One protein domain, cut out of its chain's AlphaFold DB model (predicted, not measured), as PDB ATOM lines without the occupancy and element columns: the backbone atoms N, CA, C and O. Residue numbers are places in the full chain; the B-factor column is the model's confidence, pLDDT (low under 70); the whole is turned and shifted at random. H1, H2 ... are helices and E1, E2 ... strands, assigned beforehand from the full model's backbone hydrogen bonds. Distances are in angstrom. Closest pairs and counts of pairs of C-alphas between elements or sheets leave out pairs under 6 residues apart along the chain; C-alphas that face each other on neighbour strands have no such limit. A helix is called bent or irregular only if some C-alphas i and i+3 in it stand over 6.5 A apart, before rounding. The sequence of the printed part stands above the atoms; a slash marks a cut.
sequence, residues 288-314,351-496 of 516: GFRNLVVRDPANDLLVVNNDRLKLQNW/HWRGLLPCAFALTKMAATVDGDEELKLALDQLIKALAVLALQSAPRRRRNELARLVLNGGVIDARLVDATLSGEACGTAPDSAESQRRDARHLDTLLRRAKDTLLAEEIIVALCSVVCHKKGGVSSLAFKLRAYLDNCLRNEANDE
ATOM      1  N   GLY A 288     133.546 159.356 193.012       50.88
ATOM      2  CA  GLY A 288     133.403 158.437 191.872       50.88
ATOM      3  C   GLY A 288     132.460 158.849 190.749       50.88
ATOM      4  O   GLY A 288     132.578 158.310 189.657       50.88
ATOM      5  N   PHE A 289     131.627 159.869 190.924       59.75
ATOM      6  CA  PHE A 289     130.743 160.348 189.860       59.75
ATOM      7  C   PHE A 289     130.881 161.838 189.517       59.75
ATOM      8  O   PHE A 289     130.076 162.389 188.767       59.75
ATOM      9  N   ARG A 290     131.926 162.517 190.014       62.31
ATOM     10  CA  ARG A 290     132.162 163.930 189.674       62.31
ATOM     11  C   ARG A 290     132.355 164.115 188.166       62.31
ATOM     12  O   ARG A 290     133.137 163.397 187.542       62.31
ATOM     13  N   ASN A 291     131.716 165.148 187.620       69.31
ATOM     14  CA  ASN A 291     131.762 165.517 186.201       69.31
ATOM     15  C   ASN A 291     131.183 164.445 185.254       69.31
ATOM     16  O   ASN A 291     131.565 164.402 184.081       69.31
ATOM     17  N   LEU A 292     130.293 163.568 185.749       73.94
ATOM     18  CA  LEU A 292     129.474 162.719 184.876       73.94
ATOM     19  C   LEU A 292     128.516 163.545 184.022       73.94
ATOM     20  O   LEU A 292     128.205 163.137 182.905       73.94
ATOM     21  N   VAL A 293     128.095 164.705 184.514       75.69
ATOM     22  CA  VAL A 293     127.397 165.707 183.723       75.69
ATOM     23  C   VAL A 293     128.321 166.888 183.498       75.69
ATOM     24  O   VAL A 293     129.048 167.332 184.389       75.69
ATOM     25  N   VAL A 294     128.297 167.392 182.275       82.50
ATOM     26  CA  VAL A 294     128.972 168.621 181.879       82.50
ATOM     27  C   VAL A 294     127.961 169.532 181.204       82.50
ATOM     28  O   VAL A 294     126.964 169.075 180.648       82.50
ATOM     29  N   ARG A 295     128.197 170.838 181.268       83.62
ATOM     30  CA  ARG A 295     127.382 171.796 180.527       83.62
ATOM     31  C   ARG A 295     127.824 171.782 179.067       83.62
ATOM     32  O   ARG A 295     129.011 171.945 178.793       83.62
ATOM     33  N   ASP A 296     126.885 171.564 178.154       82.12
ATOM     34  CA  ASP A 296     127.122 171.686 176.721       82.12
ATOM     35  C   ASP A 296     127.332 173.168 176.375       82.12
ATOM     36  O   ASP A 296     126.409 173.969 176.558       82.12
ATOM     37  N   PRO A 297     128.518 173.557 175.874       81.62
ATOM     38  CA  PRO A 297     128.804 174.946 175.538       81.62
ATOM     39  C   PRO A 297     127.931 175.489 174.396       81.62
ATOM     40  O   PRO A 297     127.797 176.704 174.285       81.62
ATOM     41  N   ALA A 298     127.346 174.634 173.550       84.75
ATOM     42  CA  ALA A 298     126.552 175.076 172.404       84.75
ATOM     43  C   ALA A 298     125.096 175.416 172.765       84.75
ATOM     44  O   ALA A 298     124.512 176.315 172.163       84.75
ATOM     45  N   ASN A 299     124.507 174.699 173.726       80.88
ATOM     46  CA  ASN A 299     123.068 174.764 174.017       80.88
ATOM     47  C   ASN A 299     122.740 175.164 175.464       80.88
ATOM     48  O   ASN A 299     121.566 175.281 175.806       80.88
ATOM     49  N   ASP A 300     123.752 175.343 176.317       83.69
ATOM     50  CA  ASP A 300     123.611 175.630 177.752       83.69
ATOM     51  C   ASP A 300     122.856 174.555 178.562       83.69
ATOM     52  O   ASP A 300     122.426 174.771 179.703       83.69
ATOM     53  N   LEU A 301     122.710 173.366 177.972       81.38
ATOM     54  CA  LEU A 301     122.048 172.211 178.564       81.38
ATOM     55  C   LEU A 301     123.048 171.330 179.304       81.38
ATOM     56  O   LEU A 301     124.221 171.239 178.942       81.38
ATOM     57  N   LEU A 302     122.576 170.649 180.342       79.94
ATOM     58  CA  LEU A 302     123.343 169.599 180.994       79.94
ATOM     59  C   LEU A 302     123.348 168.331 180.129       79.94
ATOM     60  O   LEU A 302     122.296 167.804 179.770       79.94
ATOM     61  N   VAL A 303     124.541 167.832 179.799       78.12
ATOM     62  CA  VAL A 303     124.739 166.625 178.986       78.12
ATOM     63  C   VAL A 303     125.635 165.615 179.692       78.12
ATOM     64  O   VAL A 303     126.499 165.960 180.498       78.12
ATOM     65  N   VAL A 304     125.439 164.338 179.366       79.12
ATOM     66  CA  VAL A 304     126.235 163.241 179.923       79.12
ATOM     67  C   VAL A 304     127.635 163.232 179.310       79.12
ATOM     68  O   VAL A 304     127.805 163.169 178.091       79.12
ATOM     69  N   ASN A 305     128.653 163.203 180.164       79.25
ATOM     70  CA  ASN A 305     130.031 162.952 179.776       79.25
ATOM     71  C   ASN A 305     130.228 161.454 179.482       79.25
ATOM     72  O   ASN A 305     130.566 160.660 180.363       79.25
ATOM     73  N   ASN A 306     130.009 161.067 178.222       76.69
ATOM     74  CA  ASN A 306     130.099 159.675 177.772       76.69
ATOM     75  C   ASN A 306     131.484 159.044 177.991       76.69
ATOM     76  O   ASN A 306     131.575 157.834 178.196       76.69
ATOM     77  N   ASP A 307     132.559 159.831 177.974       76.50
ATOM     78  CA  ASP A 307     133.908 159.308 178.202       76.50
ATOM     79  C   ASP A 307     134.118 158.951 179.670       76.50
ATOM     80  O   ASP A 307     134.655 157.891 179.983       76.50
ATOM     81  N   ARG A 308     133.608 159.781 180.585       74.56
ATOM     82  CA  ARG A 308     133.592 159.453 182.014       74.56
ATOM     83  C   ARG A 308     132.669 158.284 182.320       74.56
ATOM     84  O   ARG A 308     133.056 157.431 183.111       74.56
ATOM     85  N   LEU A 309     131.506 158.209 181.673       74.12
ATOM     86  CA  LEU A 309     130.559 157.107 181.849       74.12
ATOM     87  C   LEU A 309     131.194 155.742 181.528       74.12
ATOM     88  O   LEU A 309     130.976 154.781 182.261       74.12
ATOM     89  N   LYS A 310     132.020 155.669 180.476       73.12
ATOM     90  CA  LYS A 310     132.742 154.446 180.072       73.12
ATOM     91  C   LYS A 310     133.829 154.008 181.057       73.12
ATOM     92  O   LYS A 310     134.200 152.839 181.052       73.12
ATOM     93  N   LEU A 311     134.363 154.928 181.861       70.81
ATOM     94  CA  LEU A 311     135.414 154.635 182.845       70.81
ATOM     95  C   LEU A 311     134.861 154.059 184.154       70.81
ATOM     96  O   LEU A 311     135.634 153.575 184.979       70.81
ATOM     97  N   GLN A 312     133.547 154.126 184.352       69.06
ATOM     98  CA  GLN A 312     132.897 153.648 185.564       69.06
ATOM     99  C   GLN A 312     132.826 152.124 185.589       69.06
ATOM    100  O   GLN A 312     132.462 151.482 184.600       69.06
ATOM    101  N   ASN A 313     133.146 151.535 186.742       70.31
ATOM    102  CA  ASN A 313     133.167 150.086 186.891       70.31
ATOM    103  C   ASN A 313     131.846 149.547 187.446       70.31
ATOM    104  O   ASN A 313     131.781 148.983 188.537       70.31
ATOM    105  N   TRP A 314     130.786 149.702 186.655       66.94
ATOM    106  CA  TRP A 314     129.429 149.260 186.996       66.94
ATOM    107  C   TRP A 314     129.332 147.749 187.291       66.94
ATOM    108  O   TRP A 314     128.430 147.301 187.999       66.94
ATOM    109  N   HIS A 351     117.810 142.781 182.012       85.50
ATOM    110  CA  HIS A 351     117.453 144.131 182.461       85.50
ATOM    111  C   HIS A 351     116.025 144.243 182.987       85.50
ATOM    112  O   HIS A 351     115.801 144.978 183.944       85.50
ATOM    113  N   TRP A 352     115.077 143.471 182.448       86.94
ATOM    114  CA  TRP A 352     113.685 143.467 182.906       86.94
ATOM    115  C   TRP A 352     113.541 143.228 184.418       86.94
ATOM    116  O   TRP A 352     112.642 143.800 185.030       86.94
ATOM    117  N   ARG A 353     114.455 142.460 185.040       88.62
ATOM    118  CA  ARG A 353     114.459 142.204 186.493       88.62
ATOM    119  C   ARG A 353     114.762 143.443 187.333       88.62
ATOM    120  O   ARG A 353     114.379 143.472 188.496       88.62
ATOM    121  N   GLY A 354     115.469 144.421 186.768       90.06
ATOM    122  CA  GLY A 354     115.790 145.683 187.433       90.06
ATOM    123  C   GLY A 354     114.922 146.852 186.969       90.06
ATOM    124  O   GLY A 354     114.584 147.712 187.774       90.06
ATOM    125  N   LEU A 355     114.512 146.864 185.696       92.44
ATOM    126  CA  LEU A 355     113.742 147.958 185.096       92.44
ATOM    127  C   LEU A 355     112.364 148.112 185.739       92.44
ATOM    128  O   LEU A 355     111.967 149.230 186.055       92.44
ATOM    129  N   LEU A 356     111.650 147.002 185.954       91.44
ATOM    130  CA  LEU A 356     110.288 147.046 186.482       91.44
ATOM    131  C   LEU A 356     110.249 147.459 187.968       91.44
ATOM    132  O   LEU A 356     109.532 148.408 188.284       91.44
ATOM    133  N   PRO A 357     111.068 146.878 188.873       93.06
ATOM    134  CA  PRO A 357     111.153 147.374 190.250       93.06
ATOM    135  C   PRO A 357     111.673 148.817 190.336       93.06
ATOM    136  O   PRO A 357     111.262 149.568 191.217       93.06
ATOM    137  N   CYS A 358     112.536 149.239 189.404       93.81
ATOM    138  CA  CYS A 358     113.022 150.617 189.356       93.81
ATOM    139  C   CYS A 358     111.911 151.594 188.949       93.81
ATOM    140  O   CYS A 358     111.783 152.647 189.569       93.81
ATOM    141  N   ALA A 359     111.081 151.234 187.965       93.62
ATOM    142  CA  ALA A 359     109.900 152.007 187.587       93.62
ATOM    143  C   ALA A 359     108.910 152.140 188.758       93.62
ATOM    144  O   ALA A 359     108.388 153.229 189.000       93.62
ATOM    145  N   PHE A 360     108.713 151.068 189.532       93.62
ATOM    146  CA  PHE A 360     107.888 151.101 190.742       93.62
ATOM    147  C   PHE A 360     108.449 152.039 191.811       93.62
ATOM    148  O   PHE A 360     107.737 152.921 192.289       93.62
ATOM    149  N   ALA A 361     109.738 151.922 192.138       92.38
ATOM    150  CA  ALA A 361     110.374 152.804 193.111       92.38
ATOM    151  C   ALA A 361     110.306 154.282 192.680       92.38
ATOM    152  O   ALA A 361     109.972 155.145 193.491       92.38
ATOM    153  N   LEU A 362     110.536 154.576 191.396       92.44
ATOM    154  CA  LEU A 362     110.392 155.928 190.848       92.44
ATOM    155  C   LEU A 362     108.956 156.442 190.922       92.44
ATOM    156  O   LEU A 362     108.765 157.607 191.240       92.44
ATOM    157  N   THR A 363     107.956 155.589 190.685       93.12
ATOM    158  CA  THR A 363     106.538 155.952 190.840       93.12
ATOM    159  C   THR A 363     106.244 156.387 192.276       93.12
ATOM    160  O   THR A 363     105.617 157.421 192.503       93.12
ATOM    161  N   LYS A 364     106.755 155.644 193.266       91.81
ATOM    162  CA  LYS A 364     106.591 155.987 194.688       91.81
ATOM    163  C   LYS A 364     107.311 157.280 195.061       91.81
ATOM    164  O   LYS A 364     106.774 158.059 195.836       91.81
ATOM    165  N   MET A 365     108.481 157.541 194.479       88.69
ATOM    166  CA  MET A 365     109.188 158.810 194.665       88.69
ATOM    167  C   MET A 365     108.468 159.976 193.983       88.69
ATOM    168  O   MET A 365     108.320 161.029 194.591       88.69
ATOM    169  N   ALA A 366     107.970 159.800 192.760       89.19
ATOM    170  CA  ALA A 366     107.227 160.828 192.031       89.19
ATOM    171  C   ALA A 366     105.969 161.273 192.793       89.19
ATOM    172  O   ALA A 366     105.664 162.462 192.828       89.19
ATOM    173  N   ALA A 367     105.302 160.346 193.489       89.50
ATOM    174  CA  ALA A 367     104.160 160.647 194.350       89.50
ATOM    175  C   ALA A 367     104.494 161.557 195.552       89.50
ATOM    176  O   ALA A 367     103.582 162.123 196.145       89.50
ATOM    177  N   THR A 368     105.777 161.702 195.912       87.81
ATOM    178  CA  THR A 368     106.244 162.613 196.978       87.81
ATOM    179  C   THR A 368     106.663 163.994 196.467       87.81
ATOM    180  O   THR A 368     107.022 164.858 197.263       87.81
ATOM    181  N   VAL A 369     106.644 164.219 195.148       87.69
ATOM    182  CA  VAL A 369     106.944 165.531 194.561       87.69
ATOM    183  C   VAL A 369     105.702 166.404 194.650       87.69
ATOM    184  O   VAL A 369     104.708 166.127 193.985       87.69
ATOM    185  N   ASP A 370     105.780 167.504 195.387       85.19
ATOM    186  CA  ASP A 370     104.700 168.485 195.480       85.19
ATOM    187  C   ASP A 370     105.063 169.779 194.740       85.19
ATOM    188  O   ASP A 370     106.169 170.300 194.865       85.19
ATOM    189  N   GLY A 371     104.121 170.312 193.954       84.00
ATOM    190  CA  GLY A 371     104.226 171.638 193.328       84.00
ATOM    191  C   GLY A 371     105.162 171.785 192.116       84.00
ATOM    192  O   GLY A 371     105.152 172.852 191.507       84.00
ATOM    193  N   ASP A 372     105.929 170.759 191.726       89.25
ATOM    194  CA  ASP A 372     106.807 170.787 190.537       89.25
ATOM    195  C   ASP A 372     106.280 169.880 189.411       89.25
ATOM    196  O   ASP A 372     106.696 168.732 189.238       89.25
ATOM    197  N   GLU A 373     105.331 170.408 188.639       89.25
ATOM    198  CA  GLU A 373     104.670 169.677 187.549       89.25
ATOM    199  C   GLU A 373     105.621 169.320 186.394       89.25
ATOM    200  O   GLU A 373     105.452 168.288 185.744       89.25
ATOM    201  N   GLU A 374     106.669 170.116 186.156       88.25
ATOM    202  CA  GLU A 374     107.670 169.797 185.127       88.25
ATOM    203  C   GLU A 374     108.552 168.617 185.549       88.25
ATOM    204  O   GLU A 374     108.864 167.753 184.724       88.25
ATOM    205  N   LEU A 375     108.944 168.554 186.828       88.94
ATOM    206  CA  LEU A 375     109.683 167.417 187.370       88.94
ATOM    207  C   LEU A 375     108.832 166.142 187.358       88.94
ATOM    208  O   LEU A 375     109.322 165.100 186.920       88.94
ATOM    209  N   LYS A 376     107.562 166.226 187.778       89.25
ATOM    210  CA  LYS A 376     106.616 165.100 187.703       89.25
ATOM    211  C   LYS A 376     106.490 164.573 186.281       89.25
ATOM    212  O   LYS A 376     106.691 163.385 186.056       89.25
ATOM    213  N   LEU A 377     106.273 165.460 185.308       88.50
ATOM    214  CA  LEU A 377     106.169 165.070 183.904       88.50
ATOM    215  C   LEU A 377     107.439 164.362 183.409       88.50
ATOM    216  O   LEU A 377     107.353 163.350 182.712       88.50
ATOM    217  N   ALA A 378     108.624 164.863 183.768       88.50
ATOM    218  CA  ALA A 378     109.885 164.234 183.381       88.50
ATOM    219  C   ALA A 378     110.062 162.840 184.021       88.50
ATOM    220  O   ALA A 378     110.521 161.910 183.348       88.50
ATOM    221  N   LEU A 379     109.664 162.675 185.288       90.31
ATOM    222  CA  LEU A 379     109.661 161.383 185.984       90.31
ATOM    223  C   LEU A 379     108.668 160.404 185.353       90.31
ATOM    224  O   LEU A 379     109.041 159.264 185.087       90.31
ATOM    225  N   ASP A 380     107.455 160.845 185.026       91.31
ATOM    226  CA  ASP A 380     106.430 160.017 184.384       91.31
ATOM    227  C   ASP A 380     106.904 159.468 183.037       91.31
ATOM    228  O   ASP A 380     106.718 158.289 182.727       91.31
ATOM    229  N   GLN A 381     107.568 160.302 182.231       89.25
ATOM    230  CA  GLN A 381     108.152 159.869 180.958       89.25
ATOM    231  C   GLN A 381     109.258 158.831 181.172       89.25
ATOM    232  O   GLN A 381     109.309 157.827 180.457       89.25
ATOM    233  N   LEU A 382     110.115 159.025 182.177       90.75
ATOM    234  CA  LEU A 382     111.153 158.058 182.524       90.75
ATOM    235  C   LEU A 382     110.551 156.725 182.998       90.75
ATOM    236  O   LEU A 382     110.971 155.670 182.525       90.75
ATOM    237  N   ILE A 383     109.535 156.762 183.864       93.19
ATOM    238  CA  ILE A 383     108.816 155.582 184.372       93.19
ATOM    239  C   ILE A 383     108.201 154.787 183.213       93.19
ATOM    240  O   ILE A 383     108.425 153.578 183.102       93.19
ATOM    241  N   LYS A 384     107.491 155.461 182.298       91.88
ATOM    242  CA  LYS A 384     106.906 154.828 181.103       91.88
ATOM    243  C   LYS A 384     107.978 154.201 180.214       91.88
ATOM    244  O   LYS A 384     107.815 153.070 179.752       91.88
ATOM    245  N   ALA A 385     109.092 154.899 179.992       91.38
ATOM    246  CA  ALA A 385     110.193 154.380 179.190       91.38
ATOM    247  C   ALA A 385     110.838 153.133 179.824       91.38
ATOM    248  O   ALA A 385     111.094 152.155 179.120       91.38
ATOM    249  N   LEU A 386     111.049 153.125 181.146       92.44
ATOM    250  CA  LEU A 386     111.567 151.962 181.874       92.44
ATOM    251  C   LEU A 386     110.620 150.762 181.779       92.44
ATOM    252  O   LEU A 386     111.079 149.646 181.541       92.44
ATOM    253  N   ALA A 387     109.308 150.984 181.887       92.56
ATOM    254  CA  ALA A 387     108.311 149.931 181.724       92.56
ATOM    255  C   ALA A 387     108.336 149.317 180.317       92.56
ATOM    256  O   ALA A 387     108.366 148.096 180.171       92.56
ATOM    257  N   VAL A 388     108.423 150.147 179.273       91.94
ATOM    258  CA  VAL A 388     108.569 149.666 177.890       91.94
ATOM    259  C   VAL A 388     109.841 148.846 177.717       91.94
ATOM    260  O   VAL A 388     109.812 147.781 177.100       91.94
ATOM    261  N   LEU A 389     110.963 149.301 178.273       90.50
ATOM    262  CA  LEU A 389     112.214 148.550 178.214       90.50
ATOM    263  C   LEU A 389     112.128 147.233 178.987       90.50
ATOM    264  O   LEU A 389     112.708 146.237 178.546       90.50
ATOM    265  N   ALA A 390     111.401 147.199 180.107       91.62
ATOM    266  CA  ALA A 390     111.166 145.974 180.859       91.62
ATOM    267  C   ALA A 390     110.396 144.965 179.998       91.62
ATOM    268  O   ALA A 390     110.854 143.838 179.828       91.62
ATOM    269  N   LEU A 391     109.306 145.399 179.358       91.00
ATOM    270  CA  LEU A 391     108.516 144.570 178.441       91.00
ATOM    271  C   LEU A 391     109.332 144.097 177.226       91.00
ATOM    272  O   LEU A 391     109.220 142.946 176.812       91.00
ATOM    273  N   GLN A 392     110.194 144.955 176.675       89.75
ATOM    274  CA  GLN A 392     111.063 144.614 175.543       89.75
ATOM    275  C   GLN A 392     112.165 143.616 175.891       89.75
ATOM    276  O   GLN A 392     112.539 142.801 175.050       89.75
ATOM    277  N   SER A 393     112.726 143.716 177.094       88.75
ATOM    278  CA  SER A 393     113.825 142.857 177.543       88.75
ATOM    279  C   SER A 393     113.347 141.576 178.229       88.75
ATOM    280  O   SER A 393     114.160 140.687 178.486       88.75
ATOM    281  N   ALA A 394     112.049 141.454 178.510       88.81
ATOM    282  CA  ALA A 394     111.474 140.271 179.125       88.81
ATOM    283  C   ALA A 394     111.372 139.082 178.143       88.81
ATOM    284  O   ALA A 394     111.023 139.264 176.965       88.81
ATOM    285  N   PRO A 395     111.623 137.844 178.621       88.12
ATOM    286  CA  PRO A 395     111.345 136.623 177.868       88.12
ATOM    287  C   PRO A 395     109.885 136.583 177.417       88.12
ATOM    288  O   PRO A 395     109.012 136.994 178.180       88.12
ATOM    289  N   ARG A 396     109.611 136.057 176.213       82.25
ATOM    290  CA  ARG A 396     108.264 136.048 175.603       82.25
ATOM    291  C   ARG A 396     107.194 135.543 176.577       82.25
ATOM    292  O   ARG A 396     106.237 136.267 176.828       82.25
ATOM    293  N   ARG A 397     107.449 134.402 177.228       82.38
ATOM    294  CA  ARG A 397     106.564 133.774 178.229       82.38
ATOM    295  C   ARG A 397     106.184 134.676 179.411       82.38
ATOM    296  O   ARG A 397     105.146 134.471 180.019       82.38
ATOM    297  N   ARG A 398     107.021 135.661 179.757       85.88
ATOM    298  CA  ARG A 398     106.781 136.588 180.877       85.88
ATOM    299  C   ARG A 398     106.247 137.947 180.439       85.88
ATOM    300  O   ARG A 398     105.837 138.723 181.289       85.88
ATOM    301  N   ARG A 399     106.248 138.281 179.144       87.94
ATOM    302  CA  ARG A 399     105.835 139.625 178.697       87.94
ATOM    303  C   ARG A 399     104.388 139.930 179.064       87.94
ATOM    304  O   ARG A 399     104.145 141.011 179.585       87.94
ATOM    305  N   ASN A 400     103.475 138.980 178.852       85.56
ATOM    306  CA  ASN A 400     102.060 139.152 179.193       85.56
ATOM    307  C   ASN A 400     101.874 139.267 180.715       85.56
ATOM    308  O   ASN A 400     101.151 140.138 181.180       85.56
ATOM    309  N   GLU A 401     102.597 138.467 181.508       87.38
ATOM    310  CA  GLU A 401     102.601 138.575 182.977       87.38
ATOM    311  C   GLU A 401     103.034 139.976 183.441       87.38
ATOM    312  O   GLU A 401     102.334 140.622 184.218       87.38
ATOM    313  N   LEU A 402     104.157 140.488 182.926       89.19
ATOM    314  CA  LEU A 402     104.638 141.822 183.293       89.19
ATOM    315  C   LEU A 402     103.715 142.930 182.775       89.19
ATOM    316  O   LEU A 402     103.527 143.935 183.458       89.19
ATOM    317  N   ALA A 403     103.126 142.763 181.591       89.81
ATOM    318  CA  ALA A 403     102.163 143.710 181.048       89.81
ATOM    319  C   ALA A 403     100.903 143.783 181.919       89.81
ATOM    320  O   ALA A 403     100.459 144.887 182.211       89.81
ATOM    321  N   ARG A 404     100.400 142.652 182.433       88.06
ATOM    322  CA  ARG A 404      99.306 142.622 183.422       88.06
ATOM    323  C   ARG A 404      99.670 143.353 184.708       88.06
ATOM    324  O   ARG A 404      98.868 144.127 185.215       88.06
ATOM    325  N   LEU A 405     100.889 143.160 185.219       88.25
ATOM    326  CA  LEU A 405     101.358 143.895 186.401       88.25
ATOM    327  C   LEU A 405     101.375 145.413 186.172       88.25
ATOM    328  O   LEU A 405     101.062 146.175 187.088       88.25
ATOM    329  N   VAL A 406     101.720 145.854 184.958       90.50
ATOM    330  CA  VAL A 406     101.645 147.268 184.571       90.50
ATOM    331  C   VAL A 406     100.191 147.724 184.436       90.50
ATOM    332  O   VAL A 406      99.841 148.739 185.025       90.50
ATOM    333  N   LEU A 407      99.344 146.977 183.718       89.31
ATOM    334  CA  LEU A 407      97.925 147.294 183.494       89.31
ATOM    335  C   LEU A 407      97.141 147.433 184.800       89.31
ATOM    336  O   LEU A 407      96.350 148.355 184.945       89.31
ATOM    337  N   ASN A 408      97.408 146.562 185.771       87.50
ATOM    338  CA  ASN A 408      96.717 146.556 187.061       87.50
ATOM    339  C   ASN A 408      97.168 147.685 188.004       87.50
ATOM    340  O   ASN A 408      96.773 147.704 189.168       87.50
ATOM    341  N   GLY A 409      98.049 148.584 187.555       83.19
ATOM    342  CA  GLY A 409      98.610 149.643 188.391       83.19
ATOM    343  C   GLY A 409      99.529 149.131 189.511       83.19
ATOM    344  O   GLY A 409      99.833 149.855 190.457       83.19
ATOM    345  N   GLY A 410      99.963 147.866 189.438       80.94
ATOM    346  CA  GLY A 410     100.783 147.237 190.477       80.94
ATOM    347  C   GLY A 410     102.224 147.748 190.491       80.94
ATOM    348  O   GLY A 410     102.878 147.738 191.530       80.94
ATOM    349  N   VAL A 411     102.714 148.216 189.339       83.56
ATOM    350  CA  VAL A 411     104.087 148.722 189.166       83.56
ATOM    351  C   VAL A 411     104.112 150.220 188.878       83.56
ATOM    352  O   VAL A 411     104.963 150.937 189.389       83.56
ATOM    353  N   ILE A 412     103.210 150.696 188.031       88.62
ATOM    354  CA  ILE A 412     103.105 152.107 187.651       88.62
ATOM    355  C   ILE A 412     101.774 152.616 188.191       88.62
ATOM    356  O   ILE A 412     100.828 151.841 188.267       88.62
ATOM    357  N   ASP A 413     101.685 153.894 188.555       87.50
ATOM    358  CA  ASP A 413     100.430 154.492 189.013       87.50
ATOM    359  C   ASP A 413      99.314 154.254 187.981       87.50
ATOM    360  O   ASP A 413      99.500 154.514 186.787       87.50
ATOM    361  N   ALA A 414      98.155 153.773 188.439       88.75
ATOM    362  CA  ALA A 414      96.983 153.548 187.597       88.75
ATOM    363  C   ALA A 414      96.608 154.804 186.796       88.75
ATOM    364  O   ALA A 414      96.293 154.704 185.617       88.75
ATOM    365  N   ARG A 415      96.790 156.002 187.370       90.62
ATOM    366  CA  ARG A 415      96.576 157.282 186.677       90.62
ATOM    367  C   ARG A 415      97.431 157.409 185.418       90.62
ATOM    368  O   ARG A 415      96.974 157.926 184.402       90.62
ATOM    369  N   LEU A 416      98.678 156.939 185.467       87.94
ATOM    370  CA  LEU A 416      99.585 156.974 184.319       87.94
ATOM    371  C   LEU A 416      99.215 155.932 183.271       87.94
ATOM    372  O   LEU A 416      99.409 156.193 182.080       87.94
ATOM    373  N   VAL A 417      98.706 154.774 183.696       89.50
ATOM    374  CA  VAL A 417      98.187 153.732 182.802       89.50
ATOM    375  C   VAL A 417      96.949 154.258 182.080       89.50
ATOM    376  O   VAL A 417      96.947 154.300 180.849       89.50
ATOM    377  N   ASP A 418      95.973 154.775 182.823       89.44
ATOM    378  CA  ASP A 418      94.722 155.329 182.304       89.44
ATOM    379  C   ASP A 418      94.981 156.473 181.320       89.44
ATOM    380  O   ASP A 418      94.495 156.437 180.191       89.44
ATOM    381  N   ALA A 419      95.838 157.435 181.683       86.69
ATOM    382  CA  ALA A 419      96.225 158.537 180.799       86.69
ATOM    383  C   ALA A 419      96.955 158.068 179.523       86.69
ATOM    384  O   ALA A 419      96.933 158.740 178.489       86.69
ATOM    385  N   THR A 420      97.640 156.922 179.585       88.00
ATOM    386  CA  THR A 420      98.318 156.330 178.423       88.00
ATOM    387  C   THR A 420      97.323 155.624 177.498       88.00
ATOM    388  O   THR A 420      97.448 155.740 176.278       88.00
ATOM    389  N   LEU A 421      96.323 154.935 178.056       88.25
ATOM    390  CA  LEU A 421      95.285 154.226 177.300       88.25
ATOM    391  C   LEU A 421      94.235 155.178 176.707       88.25
ATOM    392  O   LEU A 421      93.826 154.989 175.559       88.25
ATOM    393  N   SER A 422      93.852 156.236 177.433       86.19
ATOM    394  CA  SER A 422      92.906 157.263 176.958       86.19
ATOM    395  C   SER A 422      93.436 158.036 175.749       86.19
ATOM    396  O   SER A 422      92.674 158.594 174.963       86.19
ATOM    397  N   GLY A 423      94.758 158.046 175.563       75.62
ATOM    398  CA  GLY A 423      95.420 158.798 174.509       75.62
ATOM    399  C   GLY A 423      95.570 160.288 174.807       75.62
ATOM    400  O   GLY A 423      96.221 160.966 174.018       75.62
ATOM    401  N   GLU A 424      95.063 160.783 175.940       65.50
ATOM    402  CA  GLU A 424      95.223 162.183 176.361       65.50
ATOM    403  C   GLU A 424      96.700 162.557 176.555       65.50
ATOM    404  O   GLU A 424      97.101 163.686 176.281       65.50
ATOM    405  N   ALA A 425      97.539 161.594 176.957       57.09
ATOM    406  CA  ALA A 425      98.979 161.793 177.122       57.09
ATOM    407  C   ALA A 425      99.808 161.545 175.844       57.09
ATOM    408  O   ALA A 425     101.014 161.805 175.828       57.09
ATOM    409  N   CYS A 426      99.201 161.019 174.776       54.06
ATOM    410  CA  CYS A 426      99.892 160.632 173.548       54.06
ATOM    411  C   CYS A 426      99.647 161.679 172.454       54.06
ATOM    412  O   CYS A 426      98.801 161.495 171.582       54.06
ATOM    413  N   GLY A 427     100.425 162.766 172.474       60.12
ATOM    414  CA  GLY A 427     100.546 163.659 171.315       60.12
ATOM    415  C   GLY A 427     101.046 162.918 170.063       60.12
ATOM    416  O   GLY A 427     101.403 161.743 170.123       60.12
ATOM    417  N   THR A 428     101.102 163.584 168.909       60.31
ATOM    418  CA  THR A 428     101.679 162.989 167.690       60.31
ATOM    419  C   THR A 428     103.094 162.471 167.955       60.31
ATOM    420  O   THR A 428     103.863 163.123 168.667       60.31
ATOM    421  N   ALA A 429     103.432 161.302 167.396       64.81
ATOM    422  CA  ALA A 429     104.771 160.732 167.516       64.81
ATOM    423  C   ALA A 429     105.800 161.806 167.118       64.81
ATOM    424  O   ALA A 429     105.719 162.317 166.002       64.81
ATOM    425  N   PRO A 430     106.704 162.212 168.026       63.19
ATOM    426  CA  PRO A 430     107.581 163.336 167.757       63.19
ATOM    427  C   PRO A 430     108.559 162.978 166.638       63.19
ATOM    428  O   PRO A 430     109.143 161.889 166.644       63.19
ATOM    429  N   ASP A 431     108.778 163.912 165.713       71.75
ATOM    430  CA  ASP A 431     109.863 163.803 164.741       71.75
ATOM    431  C   ASP A 431     111.203 163.649 165.475       71.75
ATOM    432  O   ASP A 431     111.397 164.144 166.592       71.75
ATOM    433  N   SER A 432     112.170 162.969 164.850       72.75
ATOM    434  CA  SER A 432     113.407 162.562 165.530       72.75
ATOM    435  C   SER A 432     114.186 163.731 166.146       72.75
ATOM    436  O   SER A 432     114.792 163.568 167.203       72.75
ATOM    437  N   ALA A 433     114.159 164.909 165.515       77.19
ATOM    438  CA  ALA A 433     114.840 166.108 166.010       77.19
ATOM    439  C   ALA A 433     114.102 166.772 167.188       77.19
ATOM    440  O   ALA A 433     114.737 167.259 168.126       77.19
ATOM    441  N   GLU A 434     112.768 166.778 167.173       76.12
ATOM    442  CA  GLU A 434     111.961 167.328 168.266       76.12
ATOM    443  C   GLU A 434     112.003 166.414 169.496       76.12
ATOM    444  O   GLU A 434     112.177 166.899 170.614       76.12
ATOM    445  N   SER A 435     111.968 165.092 169.287       73.81
ATOM    446  CA  SER A 435     112.150 164.099 170.352       73.81
ATOM    447  C   SER A 435     113.491 164.280 171.061       73.81
ATOM    448  O   SER A 435     113.533 164.318 172.285       73.81
ATOM    449  N   GLN A 436     114.582 164.478 170.310       75.88
ATOM    450  CA  GLN A 436     115.910 164.712 170.890       75.88
ATOM    451  C   GLN A 436     115.966 165.985 171.742       75.88
ATOM    452  O   GLN A 436     116.540 165.971 172.829       75.88
ATOM    453  N   ARG A 437     115.348 167.084 171.285       79.06
ATOM    454  CA  ARG A 437     115.274 168.330 172.069       79.06
ATOM    455  C   ARG A 437     114.429 168.161 173.327       79.06
ATOM    456  O   ARG A 437     114.812 168.664 174.380       79.06
ATOM    457  N   ARG A 438     113.292 167.467 173.229       79.69
ATOM    458  CA  ARG A 438     112.425 167.166 174.375       79.69
ATOM    459  C   ARG A 438     113.150 166.284 175.392       79.69
ATOM    460  O   ARG A 438     113.118 166.596 176.574       79.69
ATOM    461  N   ASP A 439     113.873 165.266 174.939       79.56
ATOM    462  CA  ASP A 439     114.668 164.394 175.806       79.56
ATOM    463  C   ASP A 439     115.814 165.144 176.488       79.56
ATOM    464  O   ASP A 439     116.032 164.963 177.682       79.56
ATOM    465  N   ALA A 440     116.506 166.031 175.767       77.75
ATOM    466  CA  ALA A 440     117.536 166.884 176.355       77.75
ATOM    467  C   ALA A 440     116.959 167.830 177.421       77.75
ATOM    468  O   ALA A 440     117.584 168.035 178.459       77.75
ATOM    469  N   ARG A 441     115.746 168.362 177.207       82.31
ATOM    470  CA  ARG A 441     115.032 169.166 178.212       82.31
ATOM    471  C   ARG A 441     114.604 168.339 179.417       82.31
ATOM    472  O   ARG A 441     114.850 168.767 180.531       82.31
ATOM    473  N   HIS A 442     114.008 167.161 179.220       82.69
ATOM    474  CA  HIS A 442     113.636 166.279 180.331       82.69
ATOM    475  C   HIS A 442     114.861 165.881 181.155       82.69
ATOM    476  O   HIS A 442     114.808 165.911 182.382       82.69
ATOM    477  N   LEU A 443     115.975 165.559 180.492       81.12
ATOM    478  CA  LEU A 443     117.238 165.277 181.159       81.12
ATOM    479  C   LEU A 443     117.730 166.491 181.960       81.12
ATOM    480  O   LEU A 443     118.060 166.336 183.130       81.12
ATOM    481  N   ASP A 444     117.743 167.689 181.374       83.19
ATOM    482  CA  ASP A 444     118.136 168.918 182.076       83.19
ATOM    483  C   ASP A 444     117.224 169.205 183.285       83.19
ATOM    484  O   ASP A 444     117.729 169.478 184.374       83.19
ATOM    485  N   THR A 445     115.902 169.042 183.142       84.75
ATOM    486  CA  THR A 445     114.930 169.170 184.240       84.75
ATOM    487  C   THR A 445     115.220 168.182 185.364       84.75
ATOM    488  O   THR A 445     115.309 168.590 186.523       84.75
ATOM    489  N   LEU A 446     115.422 166.897 185.047       84.88
ATOM    490  CA  LEU A 446     115.765 165.881 186.044       84.88
ATOM    491  C   LEU A 446     117.077 166.242 186.751       84.88
ATOM    492  O   LEU A 446     117.131 166.281 187.978       84.88
ATOM    493  N   LEU A 447     118.125 166.572 185.996       82.06
ATOM    494  CA  LEU A 447     119.446 166.873 186.548       82.06
ATOM    495  C   LEU A 447     119.470 168.132 187.421       82.06
ATOM    496  O   LEU A 447     120.226 168.175 188.390       82.06
ATOM    497  N   ARG A 448     118.662 169.149 187.103       82.69
ATOM    498  CA  ARG A 448     118.586 170.381 187.901       82.69
ATOM    499  C   ARG A 448     117.659 170.250 189.102       82.69
ATOM    500  O   ARG A 448     118.008 170.744 190.163       82.69
ATOM    501  N   ARG A 449     116.492 169.616 188.947       83.31
ATOM    502  CA  ARG A 449     115.421 169.659 189.962       83.31
ATOM    503  C   ARG A 449     115.288 168.387 190.782       83.31
ATOM    504  O   ARG A 449     115.066 168.464 191.988       83.31
ATOM    505  N   ALA A 450     115.484 167.217 190.171       75.81
ATOM    506  CA  ALA A 450     115.456 165.952 190.907       75.81
ATOM    507  C   ALA A 450     116.686 165.803 191.818       75.81
ATOM    508  O   ALA A 450     116.605 165.124 192.837       75.81
ATOM    509  N   LYS A 451     117.805 166.464 191.479       66.94
ATOM    510  CA  LYS A 451     119.050 166.458 192.265       66.94
ATOM    511  C   LYS A 451     118.871 166.932 193.699       66.94
ATOM    512  O   LYS A 451     119.396 166.318 194.629       66.94
ATOM    513  N   ASP A 452     118.124 168.013 193.857       66.56
ATOM    514  CA  ASP A 452     117.950 168.662 195.150       66.56
ATOM    515  C   ASP A 452     116.848 167.996 195.980       66.56
ATOM    516  O   ASP A 452     116.853 168.089 197.205       66.56
ATOM    517  N   THR A 453     115.942 167.271 195.319       66.06
ATOM    518  CA  THR A 453     114.711 166.754 195.926       66.06
ATOM    519  C   THR A 453     114.710 165.240 196.127       66.06
ATOM    520  O   THR A 453     114.160 164.769 197.117       66.06
ATOM    521  N   LEU A 454     115.332 164.454 195.238       72.94
ATOM    522  CA  LEU A 454     115.040 163.020 195.128       72.94
ATOM    523  C   LEU A 454     116.230 162.119 194.764       72.94
ATOM    524  O   LEU A 454     116.495 161.141 195.467       72.94
ATOM    525  N   LEU A 455     116.943 162.403 193.672       77.50
ATOM    526  CA  LEU A 455     117.913 161.486 193.058       77.50
ATOM    527  C   LEU A 455     119.259 162.159 192.857       77.50
ATOM    528  O   LEU A 455     119.325 163.276 192.374       77.50
ATOM    529  N   ALA A 456     120.350 161.461 193.157       74.88
ATOM    530  CA  ALA A 456     121.672 161.973 192.825       74.88
ATOM    531  C   ALA A 456     121.878 162.033 191.296       74.88
ATOM    532  O   ALA A 456     121.288 161.263 190.534       74.88
ATOM    533  N   GLU A 457     122.729 162.957 190.853       73.25
ATOM    534  CA  GLU A 457     123.009 163.235 189.439       73.25
ATOM    535  C   GLU A 457     123.441 161.971 188.682       73.25
ATOM    536  O   GLU A 457     122.952 161.677 187.593       73.25
ATOM    537  N   GLU A 458     124.299 161.168 189.305       71.44
ATOM    538  CA  GLU A 458     124.808 159.913 188.764       71.44
ATOM    539  C   GLU A 458     123.725 158.864 188.508       71.44
ATOM    540  O   GLU A 458     123.805 158.125 187.527       71.44
ATOM    541  N   ILE A 459     122.690 158.828 189.351       76.50
ATOM    542  CA  ILE A 459     121.580 157.880 189.245       76.50
ATOM    543  C   ILE A 459     120.742 158.249 188.027       76.50
ATOM    544  O   ILE A 459     120.404 157.388 187.216       76.50
ATOM    545  N   ILE A 460     120.464 159.543 187.858       79.75
ATOM    546  CA  ILE A 460     119.729 160.070 186.706       79.75
ATOM    547  C   ILE A 460     120.498 159.760 185.422       79.75
ATOM    548  O   ILE A 460     119.920 159.236 184.473       79.75
ATOM    549  N   VAL A 461     121.811 160.005 185.405       74.94
ATOM    550  CA  VAL A 461     122.668 159.671 184.261       74.94
ATOM    551  C   VAL A 461     122.636 158.175 183.956       74.94
ATOM    552  O   VAL A 461     122.468 157.807 182.795       74.94
ATOM    553  N   ALA A 462     122.768 157.310 184.962       75.38
ATOM    554  CA  ALA A 462     122.725 155.864 184.774       75.38
ATOM    555  C   ALA A 462     121.379 155.418 184.175       75.38
ATOM    556  O   ALA A 462     121.365 154.739 183.147       75.38
ATOM    557  N   LEU A 463     120.254 155.877 184.727       78.56
ATOM    558  CA  LEU A 463     118.913 155.566 184.220       78.56
ATOM    559  C   LEU A 463     118.698 156.083 182.797       78.56
ATOM    560  O   LEU A 463     118.286 155.330 181.914       78.56
ATOM    561  N   CYS A 464     119.030 157.347 182.543       74.94
ATOM    562  CA  CYS A 464     118.915 157.927 181.215       74.94
ATOM    563  C   CYS A 464     119.858 157.243 180.227       74.94
ATOM    564  O   CYS A 464     119.479 157.069 179.080       74.94
ATOM    565  N   SER A 465     121.043 156.786 180.636       72.06
ATOM    566  CA  SER A 465     121.927 156.026 179.749       72.06
ATOM    567  C   SER A 465     121.268 154.717 179.306       72.06
ATOM    568  O   SER A 465     121.180 154.467 178.105       72.06
ATOM    569  N   VAL A 466     120.693 153.948 180.234       69.19
ATOM    570  CA  VAL A 466     119.989 152.688 179.943       69.19
ATOM    571  C   VAL A 466     118.837 152.914 178.958       69.19
ATOM    572  O   VAL A 466     118.628 152.112 178.046       69.19
ATOM    573  N   VAL A 467     118.132 154.039 179.091       65.12
ATOM    574  CA  VAL A 467     117.001 154.397 178.227       65.12
ATOM    575  C   VAL A 467     117.447 154.963 176.870       65.12
ATOM    576  O   VAL A 467     116.932 154.566 175.822       65.12
ATOM    577  N   CYS A 468     118.450 155.840 176.852       58.16
ATOM    578  CA  CYS A 468     118.917 156.563 175.667       58.16
ATOM    579  C   CYS A 468     119.817 155.736 174.737       58.16
ATOM    580  O   CYS A 468     120.067 156.160 173.612       58.16
ATOM    581  N   HIS A 469     120.279 154.546 175.141       60.09
ATOM    582  CA  HIS A 469     121.010 153.642 174.236       60.09
ATOM    583  C   HIS A 469     120.127 153.086 173.099       60.09
ATOM    584  O   HIS A 469     120.634 152.491 172.145       60.09
ATOM    585  N   LYS A 470     118.802 153.271 173.159       62.56
ATOM    586  CA  LYS A 470     117.858 152.872 172.108       62.56
ATOM    587  C   LYS A 470     117.558 154.054 171.180       62.56
ATOM    588  O   LYS A 470     117.366 155.182 171.627       62.56
ATOM    589  N   LYS A 471     117.461 153.784 169.872       62.91
ATOM    590  CA  LYS A 471     117.079 154.784 168.859       62.91
ATOM    591  C   LYS A 471     115.745 155.444 169.251       62.91
ATOM    592  O   LYS A 471     114.728 154.754 169.310       62.91
ATOM    593  N   GLY A 472     115.771 156.754 169.506       66.38
ATOM    594  CA  GLY A 472     114.587 157.577 169.792       66.38
ATOM    595  C   GLY A 472     114.534 158.218 171.185       66.38
ATOM    596  O   GLY A 472     113.763 159.153 171.352       66.38
ATOM    597  N   GLY A 473     115.344 157.763 172.148       77.88
ATOM    598  CA  GLY A 473     115.411 158.359 173.491       77.88
ATOM    599  C   GLY A 473     114.173 158.122 174.375       77.88
ATOM    600  O   GLY A 473     113.340 157.256 174.082       77.88
ATOM    601  N   VAL A 474     114.092 158.843 175.502       83.81
ATOM    602  CA  VAL A 474     113.111 158.614 176.585       83.81
ATOM    603  C   VAL A 474     111.682 158.819 176.085       83.81
ATOM    604  O   VAL A 474     110.846 157.932 176.247       83.81
ATOM    605  N   SER A 475     111.411 159.941 175.418       83.00
ATOM    606  CA  SER A 475     110.068 160.307 174.951       83.00
ATOM    607  C   SER A 475     109.545 159.326 173.900       83.00
ATOM    608  O   SER A 475     108.386 158.914 173.948       83.00
ATOM    609  N   SER A 476     110.400 158.892 172.966       84.44
ATOM    610  CA  SER A 476     110.014 157.903 171.950       84.44
ATOM    611  C   SER A 476     109.707 156.537 172.562       84.44
ATOM    612  O   SER A 476     108.799 155.843 172.102       84.44
ATOM    613  N   LEU A 477     110.450 156.129 173.594       86.81
ATOM    614  CA  LEU A 477     110.176 154.884 174.307       86.81
ATOM    615  C   LEU A 477     108.890 154.979 175.119       86.81
ATOM    616  O   LEU A 477     108.057 154.087 174.997       86.81
ATOM    617  N   ALA A 478     108.695 156.058 175.874       86.88
ATOM    618  CA  ALA A 478     107.481 156.282 176.652       86.88
ATOM    619  C   ALA A 478     106.217 156.235 175.776       86.88
ATOM    620  O   ALA A 478     105.231 155.603 176.152       86.88
ATOM    621  N   PHE A 479     106.275 156.802 174.565       86.69
ATOM    622  CA  PHE A 479     105.168 156.766 173.603       86.69
ATOM    623  C   PHE A 479     104.771 155.343 173.172       86.69
ATOM    624  O   PHE A 479     103.605 155.073 172.889       86.69
ATOM    625  N   LYS A 480     105.722 154.400 173.146       89.69
ATOM    626  CA  LYS A 480     105.451 153.010 172.748       89.69
ATOM    627  C   LYS A 480     104.649 152.237 173.789       89.69
ATOM    628  O   LYS A 480     104.123 151.185 173.440       89.69
ATOM    629  N   LEU A 481     104.543 152.726 175.031       90.00
ATOM    630  CA  LEU A 481     103.868 152.002 176.108       90.00
ATOM    631  C   LEU A 481     102.437 151.633 175.727       90.00
ATOM    632  O   LEU A 481     102.076 150.466 175.836       90.00
ATOM    633  N   ARG A 482     101.673 152.580 175.173       89.88
ATOM    634  CA  ARG A 482     100.301 152.338 174.712       89.88
ATOM    635  C   ARG A 482     100.213 151.147 173.761       89.88
ATOM    636  O   ARG A 482      99.440 150.232 174.001       89.88
ATOM    637  N   ALA A 483     101.055 151.121 172.728       88.25
ATOM    638  CA  ALA A 483     101.047 150.042 171.744       88.25
ATOM    639  C   ALA A 483     101.352 148.667 172.372       88.25
ATOM    640  O   ALA A 483     100.780 147.664 171.957       88.25
ATOM    641  N   TYR A 484     102.233 148.608 173.379       87.25
ATOM    642  CA  TYR A 484     102.495 147.365 174.112       87.25
ATOM    643  C   TYR A 484     101.294 146.917 174.948       87.25
ATOM    644  O   TYR A 484     100.969 145.732 174.939       87.25
ATOM    645  N   LEU A 485     100.647 147.849 175.649       88.69
ATOM    646  CA  LEU A 485      99.483 147.553 176.483       88.69
ATOM    647  C   LEU A 485      98.273 147.135 175.632       88.69
ATOM    648  O   LEU A 485      97.670 146.104 175.911       88.69
ATOM    649  N   ASP A 486      97.997 147.847 174.535       88.38
ATOM    650  CA  ASP A 486      96.930 147.508 173.582       88.38
ATOM    651  C   ASP A 486      97.139 146.111 172.972       88.38
ATOM    652  O   ASP A 486      96.193 145.336 172.839       88.38
ATOM    653  N   ASN A 487      98.380 145.758 172.617       86.44
ATOM    654  CA  ASN A 487      98.697 144.418 172.113       86.44
ATOM    655  C   ASN A 487      98.496 143.335 173.180       86.44
ATOM    656  O   ASN A 487      98.021 142.253 172.847       86.44
ATOM    657  N   CYS A 488      98.830 143.612 174.445       84.12
ATOM    658  CA  CYS A 488      98.583 142.673 175.539       84.12
ATOM    659  C   CYS A 488      97.082 142.408 175.713       84.12
ATOM    660  O   CYS A 488      96.672 141.253 175.715       84.12
ATOM    661  N   LEU A 489      96.266 143.465 175.766       83.81
ATOM    662  CA  LEU A 489      94.807 143.359 175.897       83.81
ATOM    663  C   LEU A 489      94.164 142.603 174.720       83.81
ATOM    664  O   LEU A 489      93.210 141.854 174.904       83.81
ATOM    665  N   ARG A 490      94.694 142.768 173.499       84.25
ATOM    666  CA  ARG A 490      94.231 142.021 172.316       84.25
ATOM    667  C   ARG A 490      94.633 140.551 172.342       84.25
ATOM    668  O   ARG A 490      93.841 139.713 171.932       84.25
ATOM    669  N   ASN A 491      95.846 140.242 172.793       77.25
ATOM    670  CA  ASN A 491      96.305 138.858 172.897       77.25
ATOM    671  C   ASN A 491      95.549 138.104 173.992       77.25
ATOM    672  O   ASN A 491      95.200 136.956 173.781       77.25
ATOM    673  N   GLU A 492      95.184 138.754 175.099       69.56
ATOM    674  CA  GLU A 492      94.313 138.143 176.116       69.56
ATOM    675  C   GLU A 492      92.942 137.739 175.566       69.56
ATOM    676  O   GLU A 492      92.379 136.743 176.007       69.56
ATOM    677  N   ALA A 493      92.427 138.461 174.569       63.41
ATOM    678  CA  ALA A 493      91.205 138.075 173.870       63.41
ATOM    679  C   ALA A 493      91.395 136.873 172.917       63.41
ATOM    680  O   ALA A 493      90.406 136.280 172.497       63.41
ATOM    681  N   ASN A 494      92.644 136.518 172.580       63.25
ATOM    682  CA  ASN A 494      93.006 135.479 171.607       63.25
ATOM    683  C   ASN A 494      93.756 134.270 172.219       63.25
ATOM    684  O   ASN A 494      93.907 133.257 171.540       63.25
ATOM    685  N   ASP A 495      94.218 134.352 173.473       54.53
ATOM    686  CA  ASP A 495      95.078 133.369 174.165       54.53
ATOM    687  C   ASP A 495      94.377 132.011 174.468       54.53
ATOM    688  O   ASP A 495      94.955 131.155 175.135       54.53
ATOM    689  N   GLU A 496      93.172 131.749 173.942       52.62
ATOM    690  CA  GLU A 496      92.537 130.415 173.978       52.62
ATOM    691  C   GLU A 496      93.091 129.426 172.920       52.62
ATOM    692  O   GLU A 496      92.674 128.269 172.913       52.62
TER     693      GLU A 496
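AT A GLANCE: This is residues 288 to 314 and 351 to 496 of the 516 residues of an uncharacterized protein of Anthracocystis flocculosa PF-1 (UniProt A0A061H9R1). An elongated body of helices is built round the long helix H3 in its core, with H2 folded back alongside H3 and H8 crossing it. The helical hairpin of H6 and H7 packs on H3 toward one end of the long axis, with the small hairpin of strands E1 and E2 covering H6 and H7 from beyond, while H4 and H5 pack on H8 toward the other end, where the tail after H8 finishes. The printed part has 173 residues with two named strands and eight named helices, in the order E1, E2, H1, H2, H3, H4, H5, H6, H7, H8, and the sheet, of order E1 - E2, is antiparallel. The class is mostly helix, and the whole is compact, with a radius of gyration of the C-alphas of 16.3 A. The C-alphas span 56 by 34 by 32 A.

IN THESE COORDINATES: The printed part begins at Gly 288. E1 is residues 293 to 295, with C-alpha 293 at (127.397, 165.707, 183.723), and E2 is residues 302 to 304. H1 is residues 306 to 311. After the cut, H2 runs over residues 352 to 366, 20.6 A long, and H3 over residues 373 to 393, 30.1 A long, beginning with C-alpha 373 at (104.670, 169.677, 187.549). H4, residues 396 to 407, is 17.2 A long and H5 is residues 414 to 421. H6, the longest helix by residues, spans 432 to 453 over 30.7 A and has a kink of 26 degrees near residue 447. H7, residues 457 to 468, is 15.8 A long. H8, residues 473 to 492, is 29.3 A long and ends with C-alpha 492 at (94.313, 138.143, 176.116). H4 is irregular, with C-alphas 397 and 400 at 7.1 A, and H8 only just, with C-alphas 479 and 482 at 6.7 A.

HOW THE PARTS SIT: E1 and E2 form an antiparallel hairpin, with N 294 and O 303 within hydrogen-bond range at 2.9 A, as are N 303 and O 294 at 2.9 A. The closest C-alphas of E2 and H6 are those of Leu 302 and Asp 444, at 5.4 A. H1 touches no helix, but H1 and H7 are near each other, with 6 pairs of C-alphas within 10 A. H2 and H3 touch as a helical hairpin at a shallow tilt of 15 degrees, opposite ways, their closest C-alphas being those of Trp 352 and Ala 390, at 4.1 A. H3 and H8 touch at a steep tilt of 55 degrees, the same way, closest at the C-alphas of Ala 385 and Ala 478, at 4.2 A. H6, with residues 442 to 450 alone, touches H3 at a steep tilt of 66 degrees, closest at the C-alphas of Ala 378 and His 442, at 5.2 A. H6 and H7 are a helical hairpin at a shallow tilt of 24 degrees, closest at the C-alphas of Lys 451 and Glu 457, at 5.8 A. H7 and H8 touch only at the corner. H4 and H8 touch about perpendicular, at 79 degrees, closest at the C-alphas of Asn 400 and Cys 488, at 6.2 A. H5 and H8 touch about perpendicular, at 86 degrees, closest at the C-alphas of Thr 420 and Arg 482, at 5.8 A. H5 and H6 are apart. Every O i to N i+4 pair is within hydrogen-bond range in H3, H5 and H7; the counts are 1 of 2 in H1, 10 of 11 in H2, 6 of 8 in H4, 15 of 18 in H6 and 12 of 16 in H8.

THE WHOLE: The two C-alphas farthest apart, those of Pro 297 and Glu 496, are 57.5 A from each other. Residues 315 to 350 are not printed, and C-alphas 314 and 351 are 13.8 A apart across the cut. Of the links that are printed whole, none is long. The mean pLDDT of the printed part is 80.9, with 28 residues under 70, among them residues 424 to 430 and 466 to 472.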